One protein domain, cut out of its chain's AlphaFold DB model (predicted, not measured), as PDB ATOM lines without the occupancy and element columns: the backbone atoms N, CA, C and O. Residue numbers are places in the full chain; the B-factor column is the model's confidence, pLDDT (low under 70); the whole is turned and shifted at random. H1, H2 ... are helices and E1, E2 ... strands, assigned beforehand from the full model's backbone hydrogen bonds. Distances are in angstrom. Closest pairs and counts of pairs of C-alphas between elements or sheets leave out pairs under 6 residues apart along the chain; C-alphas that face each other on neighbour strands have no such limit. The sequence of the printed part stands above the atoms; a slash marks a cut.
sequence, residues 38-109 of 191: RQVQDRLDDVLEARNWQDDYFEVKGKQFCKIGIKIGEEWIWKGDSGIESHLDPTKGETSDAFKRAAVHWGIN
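This is residues 38 to 109 of the 191 residues of the protein "DNA damage response protein A" of Chryseobacterium indoltheticum (UniProt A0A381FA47). Two helices cover one face of a strongly twisted sheet, the other face bare, in two layers: H2 packs on E2 and E3, H1 more loosely over E1. 72 residues are printed, mixed in class, with H1 E1 E2 E3 H2 in order; the strands form a meander, each the antiparallel neighbour of the last. The whole is compact, with a radius of gyration of the C-alphas of 12.4 A and spans of 39 by 25 by 18 A.

E2, residues 64 to 72, forms hairpins with E1, residues 53 to 59, and E3, residues 75 to 82; N 56 and O 67, 3.0 A, and N 68 and O 79, 2.8 A, are within hydrogen-bond range. H2, residues 90 to 104, is on the sheet; its closest C-alphas with E3 are 102 and 80, 4.3 A. H1, residues 38 to 48, is on the same face. In both helices every O i to N i+4 pair is within range.

H1 begins at C-alpha 38 (-9.440, -136.512, 2.348). H2, 21.1 A long, ends at C-alpha 104 (-2.057, -124.364, 0.210).

The printed part has no cut and no long link; no printed residue is under 70 in pLDDT.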
ATOM      1  N   ARG A  38      -8.887-136.094   1.047       94.69
ATOM      2  CA  ARG A  38      -9.440-136.512   2.348       94.69
ATOM      3  C   ARG A  38      -8.583-136.042   3.521       94.69
ATOM      4  O   ARG A  38      -9.106-135.394   4.404       94.69
ATOM      5  N   GLN A  39      -7.257-136.185   3.451       95.81
ATOM      6  CA  GLN A  39      -6.349-135.706   4.510       95.81
ATOM      7  C   GLN A  39      -6.384-134.178   4.696       95.81
ATOM      8  O   GLN A  39      -5.990-133.667   5.743       95.81
ATOM      9  N   VAL A  40      -6.806-133.441   3.665       96.44
ATOM     10  CA  VAL A  40      -7.031-131.992   3.732       96.44
ATOM     11  C   VAL A  40      -8.404-131.685   4.340       96.44
ATOM     12  O   VAL A  40      -8.485-130.775   5.156       96.44
ATOM     13  N   GLN A  41      -9.444-132.458   4.006       96.94
ATOM     14  CA  GLN A  41     -10.775-132.387   4.631       96.94
ATOM     15  C   GLN A  41     -10.691-132.708   6.131       96.94
ATOM     16  O   GLN A  41     -11.042-131.856   6.938       96.94
ATOM     17  N   ASP A  42     -10.080-133.843   6.494       97.06
ATOM     18  CA  ASP A  42      -9.815-134.259   7.878       97.06
ATOM     19  C   ASP A  42      -9.117-133.129   8.665       97.06
ATOM     20  O   ASP A  42      -9.517-132.776   9.770       97.06
ATOM     21  N   ARG A  43      -8.108-132.475   8.065       96.69
ATOM     22  CA  ARG A  43      -7.399-131.343   8.687       96.69
ATOM     23  C   ARG A  43      -8.266-130.091   8.856       96.69
ATOM     24  O   ARG A  43      -8.051-129.335   9.806       96.69
ATOM     25  N   LEU A  44      -9.165-129.810   7.918       97.25
ATOM     26  CA  LEU A  44     -10.088-128.682   8.032       97.25
ATOM     27  C   LEU A  44     -11.101-128.959   9.149       97.25
ATOM     28  O   LEU A  44     -11.272-128.108  10.020       97.25
ATOM     29  N   ASP A  45     -11.659-130.168   9.205       97.12
ATOM     30  CA  ASP A  45     -12.569-130.610  10.265       97.12
ATOM     31  C   ASP A  45     -11.906-130.595  11.653       97.12
ATOM     32  O   ASP A  45     -12.454-129.989  12.575       97.12
ATOM     33  N   ASP A  46     -10.693-131.143  11.794       96.31
ATOM     34  CA  ASP A  46      -9.927-131.185  13.054       96.31
ATOM     35  C   ASP A  46      -9.660-129.794  13.664       96.31
ATOM     36  O   ASP A  46      -9.570-129.639  14.884       96.31
ATOM     37  N   VAL A  47      -9.444-128.772  12.826       96.56
ATOM     38  CA  VAL A  47      -8.975-127.440  13.266       96.56
ATOM     39  C   VAL A  47     -10.101-126.405  13.322       96.56
ATOM     40  O   VAL A  47     -10.019-125.440  14.099       96.56
ATOM     41  N   LEU A  48     -11.125-126.579  12.484       95.94
ATOM     42  CA  LEU A  48     -12.191-125.605  12.256       95.94
ATOM     43  C   LEU A  48     -13.567-126.128  12.681       95.94
ATOM     44  O   LEU A  48     -14.419-125.301  12.980       95.94
ATOM     45  N   GLU A  49     -13.782-127.444  12.766       94.19
ATOM     46  CA  GLU A  49     -15.096-128.108  12.718       94.19
ATOM     47  C   GLU A  49     -15.775-127.956  11.339       94.19
ATOM     48  O   GLU A  49     -15.729-126.889  10.720       94.19
ATOM     49  N   ALA A  50     -16.507-128.988  10.901       94.00
ATOM     50  CA  ALA A  50     -17.185-129.059   9.595       94.00
ATOM     51  C   ALA A  50     -18.158-127.901   9.275       94.00
ATOM     52  O   ALA A  50     -18.574-127.728   8.136       94.00
ATOM     53  N   ARG A  51     -18.542-127.093  10.273       94.44
ATOM     54  CA  ARG A  51     -19.434-125.929  10.118       94.44
ATOM     55  C   ARG A  51     -18.720-124.596   9.860       94.44
ATOM     56  O   ARG A  51     -19.393-123.619   9.537       94.44
ATOM     57  N   ASN A  52     -17.401-124.513  10.063       96.69
ATOM     58  CA  ASN A  52     -16.634-123.261   9.929       96.69
ATOM     59  C   ASN A  52     -15.689-123.256   8.716       96.69
ATOM     60  O   ASN A  52     -14.901-122.322   8.554       96.69
ATOM     61  N   TRP A  53     -15.793-124.258   7.843       97.88
ATOM     62  CA  TRP A  53     -15.214-124.237   6.505       97.88
ATOM     63  C   TRP A  53     -16.241-124.689   5.464       97.88
ATOM     64  O   TRP A  53     -17.261-125.279   5.805       97.88
ATOM     65  N   GLN A  54     -15.989-124.347   4.205       98.00
ATOM     66  CA  GLN A  54     -16.766-124.780   3.045       98.00
ATOM     67  C   GLN A  54     -15.896-124.693   1.787       98.00
ATOM     68  O   GLN A  54     -14.933-123.921   1.756       98.00
ATOM     69  N   ASP A  55     -16.236-125.437   0.743       97.75
ATOM     70  CA  ASP A  55     -15.648-125.315  -0.588       97.75
ATOM     71  C   ASP A  55     -16.705-125.028  -1.663       97.75
ATOM     72  O   ASP A  55     -17.888-125.321  -1.511       97.75
ATOM     73  N   ASP A  56     -16.273-124.379  -2.741       97.75
ATOM     74  CA  ASP A  56     -17.110-124.032  -3.891       97.75
ATOM     75  C   ASP A  56     -16.268-124.128  -5.175       97.75
ATOM     76  O   ASP A  56     -15.090-123.741  -5.195       97.75
ATOM     77  N   TYR A  57     -16.870-124.671  -6.233       96.38
ATOM     78  CA  TYR A  57     -16.216-125.027  -7.492       96.38
ATOM     79  C   TYR A  57     -16.840-124.246  -8.639       96.38
ATOM     80  O   TYR A  57     -18.056-124.215  -8.809       96.38
ATOM     81  N   PHE A  58     -15.994-123.627  -9.453       94.56
ATOM     82  CA  PHE A  58     -16.426-122.760 -10.540       94.56
ATOM     83  C   PHE A  58     -15.441-122.835 -11.704       94.56
ATOM     84  O   PHE A  58     -14.253-123.096 -11.520       94.56
ATOM     85  N   GLU A  59     -15.928-122.601 -12.918       94.12
ATOM     86  CA  GLU A  59     -15.088-122.596 -14.112       94.12
ATOM     87  C   GLU A  59     -14.659-121.169 -14.476       94.12
ATOM     88  O   GLU A  59     -15.461-120.233 -14.449       94.12
ATOM     89  N   VAL A  60     -13.394-120.995 -14.862       92.44
ATOM     90  CA  VAL A  60     -12.888-119.754 -15.457       92.44
ATOM     91  C   VAL A  60     -12.084-120.095 -16.706       92.44
ATOM     92  O   VAL A  60     -10.990-120.648 -16.616       92.44
ATOM     93  N   LYS A  61     -12.602-119.703 -17.878       91.56
ATOM     94  CA  LYS A  61     -11.962-119.893 -19.195       91.56
ATOM     95  C   LYS A  61     -11.645-121.368 -19.520       91.56
ATOM     96  O   LYS A  61     -10.537-121.653 -19.973       91.56
ATOM     97  N   GLY A  62     -12.576-122.298 -19.286       86.44
ATOM     98  CA  GLY A  62     -12.351-123.723 -19.564       86.44
ATOM     99  C   GLY A  62     -11.388-124.411 -18.593       86.44
ATOM    100  O   GLY A  62     -10.787-125.416 -18.952       86.44
ATOM    101  N   LYS A  63     -11.193-123.849 -17.393       89.56
ATOM    102  CA  LYS A  63     -10.444-124.470 -16.293       89.56
ATOM    103  C   LYS A  63     -11.264-124.469 -15.020       89.56
ATOM    104  O   LYS A  63     -11.879-123.453 -14.687       89.56
ATOM    105  N   GLN A  64     -11.201-125.563 -14.277       92.44
ATOM    106  CA  GLN A  64     -11.882-125.703 -13.001       92.44
ATOM    107  C   GLN A  64     -11.050-125.089 -11.870       92.44
ATOM    108  O   GLN A  64      -9.868-125.396 -11.674       92.44
ATOM    109  N   PHE A  65     -11.697-124.224 -11.098       96.19
ATOM    110  CA  PHE A  65     -11.175-123.638  -9.875       96.19
ATOM    111  C   PHE A  65     -11.949-124.173  -8.676       96.19
ATOM    112  O   PHE A  65     -13.149-124.433  -8.747       96.19
ATOM    113  N   CYS A  66     -11.251-124.279  -7.553       97.81
ATOM    114  CA  CYS A  66     -11.848-124.477  -6.242       97.81
ATOM    115  C   CYS A  66     -11.460-123.293  -5.360       97.81
ATOM    116  O   CYS A  66     -10.318-122.829  -5.407       97.81
ATOM    117  N   LYS A  67     -12.389-122.817  -4.532       98.19
ATOM    118  CA  LYS A  67     -12.096-121.916  -3.414       98.19
ATOM    119  C   LYS A  67     -12.560-122.553  -2.109       98.19
ATOM    120  O   LYS A  67     -13.648-123.108  -2.040       98.19
ATOM    121  N   ILE A  68     -11.737-122.430  -1.072       98.50
ATOM    122  CA  ILE A  68     -12.052-122.835   0.298       98.50
ATOM    123  C   ILE A  68     -12.324-121.569   1.107       98.50
ATOM    124  O   ILE A  68     -11.465-120.681   1.195       98.50
ATOM    125  N   GLY A  69     -13.525-121.497   1.672       98.19
ATOM    126  CA  GLY A  69     -13.970-120.472   2.602       98.19
ATOM    127  C   GLY A  69     -13.760-120.926   4.042       98.19
ATOM    128  O   GLY A  69     -14.152-122.034   4.397       98.19
ATOM    129  N   ILE A  70     -13.170-120.077   4.882       98.06
ATOM    130  CA  ILE A  70     -13.072-120.290   6.334       98.06
ATOM    131  C   ILE A  70     -13.801-119.150   7.040       98.06
ATOM    132  O   ILE A  70     -13.617-117.979   6.690       98.06
ATOM    133  N   LYS A  71     -14.618-119.489   8.040       97.25
ATOM    134  CA  LYS A  71     -15.333-118.505   8.850       97.25
ATOM    135  C   LYS A  71     -14.402-117.901   9.899       97.25
ATOM    136  O   LYS A  71     -13.850-118.616  10.734       97.25
ATOM    137  N   ILE A  72     -14.231-116.582   9.872       93.62
ATOM    138  CA  ILE A  72     -13.403-115.836  10.825       93.62
ATOM    139  C   ILE A  72     -14.277-114.741  11.438       93.62
ATOM    140  O   ILE A  72     -14.616-113.758  10.787       93.62
ATOM    141  N   GLY A  73     -14.681-114.939  12.695       91.88
ATOM    142  CA  GLY A  73     -15.730-114.124  13.310       91.88
ATOM    143  C   GLY A  73     -17.071-114.377  12.620       91.88
ATOM    144  O   GLY A  73     -17.559-115.509  12.601       91.88
ATOM    145  N   GLU A  74     -17.653-113.332  12.040       93.75
ATOM    146  CA  GLU A  74     -18.915-113.415  11.294       93.75
ATOM    147  C   GLU A  74     -18.711-113.554   9.775       93.75
ATOM    148  O   GLU A  74     -19.632-113.964   9.070       93.75
ATOM    149  N   GLU A  75     -17.497-113.298   9.277       96.56
ATOM    150  CA  GLU A  75     -17.189-113.234   7.846       96.56
ATOM    151  C   GLU A  75     -16.659-114.557   7.278       96.56
ATOM    152  O   GLU A  75     -15.967-115.327   7.950       96.56
ATOM    153  N   TRP A  76     -16.935-114.791   5.994       97.69
ATOM    154  CA  TRP A  76     -16.346-115.878   5.213       97.69
ATOM    155  C   TRP A  76     -15.194-115.349   4.365       97.69
ATOM    156  O   TRP A  76     -15.403-114.649   3.374       97.69
ATOM    157  N   ILE A  77     -13.970-115.720   4.732       97.81
ATOM    158  CA  ILE A  77     -12.774-115.381   3.964       97.81
ATOM    159  C   ILE A  77     -12.493-116.526   2.997       97.81
ATOM    160  O   ILE A  77     -12.401-117.676   3.421       97.81
ATOM    161  N   TRP A  78     -12.340-116.220   1.708       98.12
ATOM    162  CA  TRP A  78     -12.178-117.207   0.637       98.12
ATOM    163  C   TRP A  78     -10.784-117.157   0.018       98.12
ATOM    164  O   TRP A  78     -10.241-116.077  -0.221       98.12
ATOM    165  N   LYS A  79     -10.221-118.326  -0.306       97.50
ATOM    166  CA  LYS A  79      -8.998-118.455  -1.116       97.50
ATOM    167  C   LYS A  79      -9.120-119.632  -2.069       97.50
ATOM    168  O   LYS A  79      -9.658-120.660  -1.674       97.50
ATOM    169  N   GLY A  80      -8.614-119.506  -3.292       96.19
ATOM    170  CA  GLY A  80      -8.788-120.531  -4.320       96.19
ATOM    171  C   GLY A  80      -7.652-120.619  -5.327       96.19
ATOM    172  O   GLY A  80      -6.807-119.730  -5.409       96.19
ATOM    173  N   ASP A  81      -7.650-121.718  -6.074       96.38
ATOM    174  CA  ASP A  81      -6.656-122.056  -7.093       96.38
ATOM    175  C   ASP A  81      -7.295-122.946  -8.180       96.38
ATOM    176  O   ASP A  81      -8.368-123.519  -7.978       96.38
ATOM    177  N   SER A  82      -6.634-123.063  -9.331       94.94
ATOM    178  CA  SER A  82      -7.022-123.973 -10.419       94.94
ATOM    179  C   SER A  82      -6.372-125.340 -10.255       94.94
ATOM    180  O   SER A  82      -5.229-125.414  -9.803       94.94
ATOM    181  N   GLY A  83      -7.044-126.400 -10.693       88.94
ATOM    182  CA  GLY A  83      -6.459-127.739 -10.771       88.94
ATOM    183  C   GLY A  83      -5.623-127.970 -12.034       88.94
ATOM    184  O   GLY A  83      -5.554-127.129 -12.935       88.94
ATOM    185  N   ILE A  84      -4.997-129.144 -12.104       86.38
ATOM    186  CA  ILE A  84      -4.450-129.723 -13.337       86.38
ATOM    187  C   ILE A  84      -5.057-131.119 -13.514       86.38
ATOM    188  O   ILE A  84      -5.116-131.902 -12.565       86.38
ATOM    189  N   GLU A  85      -5.501-131.434 -14.730       85.31
ATOM    190  CA  GLU A  85      -6.018-132.756 -15.091       85.31
ATOM    191  C   GLU A  85      -5.008-133.880 -14.806       85.31
ATOM    192  O   GLU A  85      -3.798-133.729 -15.001       85.31
ATOM    193  N   SER A  86      -5.503-135.051 -14.392       80.38
ATOM    194  CA  SER A  86      -4.661-136.243 -14.242       80.38
ATOM    195  C   SER A  86      -4.719-137.147 -15.476       80.38
ATOM    196  O   SER A  86      -5.770-137.312 -16.083       80.38
ATOM    197  N   HIS A  87      -3.613-137.823 -15.801       73.31
ATOM    198  CA  HIS A  87      -3.557-138.762 -16.933       73.31
ATOM    199  C   HIS A  87      -4.472-139.998 -16.803       73.31
ATOM    200  O   HIS A  87      -4.684-140.685 -17.797       73.31
ATOM    201  N   LEU A  88      -4.953-140.327 -15.597       75.00
ATOM    202  CA  LEU A  88      -5.783-141.517 -15.345       75.00
ATOM    203  C   LEU A  88      -7.280-141.196 -15.324       75.00
ATOM    204  O   LEU A  88      -8.092-141.999 -15.766       75.00
ATOM    205  N   ASP A  89      -7.628-140.036 -14.774       80.75
ATOM    206  CA  ASP A  89      -8.991-139.530 -14.632       80.75
ATOM    207  C   ASP A  89      -8.888-137.992 -14.686       80.75
ATOM    208  O   ASP A  89      -8.509-137.374 -13.677       80.75
ATOM    209  N   PRO A  90      -9.062-137.372 -15.872       78.31
ATOM    210  CA  PRO A  90      -8.800-135.948 -16.072       78.31
ATOM    211  C   PRO A  90      -9.644-135.067 -15.154       78.31
ATOM    212  O   PRO A  90      -9.088-134.353 -14.320       78.31
ATOM    213  N   THR A  91     -10.970-135.204 -15.229       77.75
ATOM    214  CA  THR A  91     -11.943-134.364 -14.520       77.75
ATOM    215  C   THR A  91     -11.829-134.504 -13.003       77.75
ATOM    216  O   THR A  91     -11.659-133.510 -12.301       77.75
ATOM    217  N   LYS A  92     -11.840-135.735 -12.470       81.81
ATOM    218  CA  LYS A  92     -11.718-135.973 -11.019       81.81
ATOM    219  C   LYS A  92     -10.342-135.580 -10.488       81.81
ATOM    220  O   LYS A  92     -10.216-135.162  -9.332       81.81
ATOM    221  N   GLY A  93      -9.313-135.752 -11.321       82.75
ATOM    222  CA  GLY A  93      -7.953-135.304 -11.059       82.75
ATOM    223  C   GLY A  93      -7.895-133.794 -10.872       82.75
ATOM    224  O   GLY A  93      -7.426-133.343  -9.830       82.75
ATOM    225  N   GLU A  94      -8.453-133.042 -11.823       89.94
ATOM    226  CA  GLU A  94      -8.510-131.581 -11.783       89.94
ATOM    227  C   GLU A  94      -9.287-131.074 -10.557       89.94
ATOM    228  O   GLU A  94      -8.753-130.254  -9.813       89.94
ATOM    229  N   THR A  95     -10.480-131.617 -10.262       91.88
ATOM    230  CA  THR A  95     -11.276-131.227  -9.078       91.88
ATOM    231  C   THR A  95     -10.488-131.445  -7.782       91.88
ATOM    232  O   THR A  95     -10.392-130.558  -6.931       91.88
ATOM    233  N   SER A  96      -9.870-132.624  -7.643       92.19
ATOM    234  CA  SER A  96      -9.098-132.989  -6.447       92.19
ATOM    235  C   SER A  96      -7.816-132.168  -6.303       92.19
ATOM    236  O   SER A  96      -7.361-131.923  -5.185       92.19
ATOM    237  N   ASP A  97      -7.190-131.782  -7.415       91.88
ATOM    238  CA  ASP A  97      -5.987-130.956  -7.409       91.88
ATOM    239  C   ASP A  97      -6.313-129.490  -7.103       91.88
ATOM    240  O   ASP A  97      -5.660-128.901  -6.244       91.88
ATOM    241  N   ALA A  98      -7.386-128.941  -7.688       95.38
ATOM    242  CA  ALA A  98      -7.884-127.597  -7.398       95.38
ATOM    243  C   ALA A  98      -8.144-127.405  -5.895       95.38
ATOM    244  O   ALA A  98      -7.645-126.452  -5.296       95.38
ATOM    245  N   PHE A  99      -8.848-128.351  -5.259       97.12
ATOM    246  CA  PHE A  99      -9.125-128.327  -3.819       97.12
ATOM    247  C   PHE A  99      -7.843-128.342  -2.969       97.12
ATOM    248  O   PHE A  99      -7.640-127.486  -2.104       97.12
ATOM    249  N   LYS A 100      -6.914-129.271  -3.245       95.19
ATOM    250  CA  LYS A 100      -5.634-129.340  -2.516       95.19
ATOM    251  C   LYS A 100      -4.797-128.076  -2.704       95.19
ATOM    252  O   LYS A 100      -4.152-127.636  -1.757       95.19
ATOM    253  N   ARG A 101      -4.800-127.485  -3.901       94.62
ATOM    254  CA  ARG A 101      -4.071-126.245  -4.202       94.62
ATOM    255  C   ARG A 101      -4.700-125.042  -3.499       94.62
ATOM    256  O   ARG A 101      -3.970-124.281  -2.870       94.62
ATOM    257  N   ALA A 102      -6.031-124.933  -3.476       96.94
ATOM    258  CA  ALA A 102      -6.749-123.942  -2.669       96.94
ATOM    259  C   ALA A 102      -6.355-124.023  -1.177       96.94
ATOM    260  O   ALA A 102      -6.096-123.000  -0.538       96.94
ATOM    261  N   ALA A 103      -6.190-125.234  -0.637       96.56
ATOM    262  CA  ALA A 103      -5.755-125.454   0.743       96.56
ATOM    263  C   ALA A 103      -4.316-124.968   1.043       96.56
ATOM    264  O   ALA A 103      -4.029-124.537   2.168       96.56
ATOM    265  N   VAL A 104      -3.417-124.924   0.049       95.06
ATOM    266  CA  VAL A 104      -2.057-124.364   0.210       95.06
ATOM    267  C   VAL A 104      -2.096-122.869   0.543       95.06
ATOM    268  O   VAL A 104      -1.257-122.387   1.314       95.06
ATOM    269  N   HIS A 105      -3.093-122.124   0.056       95.12
ATOM    270  CA  HIS A 105      -3.299-120.701   0.388       95.12
ATOM    271  C   HIS A 105      -3.703-120.471   1.855       95.12
ATOM    272  O   HIS A 105      -3.491-119.380   2.403       95.12
ATOM    273  N   TRP A 106      -4.227-121.507   2.512       95.50
ATOM    274  CA  TRP A 106      -4.468-121.566   3.958       95.50
ATOM    275  C   TRP A 106      -3.267-122.091   4.759       95.50
ATOM    276  O   TRP A 106      -3.214-121.940   5.978       95.50
ATOM    277  N   GLY A 107      -2.251-122.615   4.070       93.62
ATOM    278  CA  GLY A 107      -1.008-123.118   4.653       93.62
ATOM    279  C   GLY A 107      -0.979-124.630   4.879       93.62
ATOM    280  O   GLY A 107       0.019-125.123   5.395       93.62
ATOM    281  N   ILE A 108      -2.025-125.355   4.474       95.19
ATOM    282  CA  ILE A 108      -2.065-126.821   4.522       95.19
ATOM    283  C   ILE A 108      -1.110-127.373   3.450       95.19
ATOM    284  O   ILE A 108      -1.096-126.879   2.325       95.19
ATOM    285  N   ASN A 109      -0.316-128.396   3.786       91.50
ATOM    286  CA  ASN A 109       0.558-129.124   2.847       91.50
ATOM    287  C   ASN A 109       1.607-128.268   2.094       91.50
ATOM    288  O   ASN A 109       2.056-128.642   1.009       91.50
TER     289      ASN A 109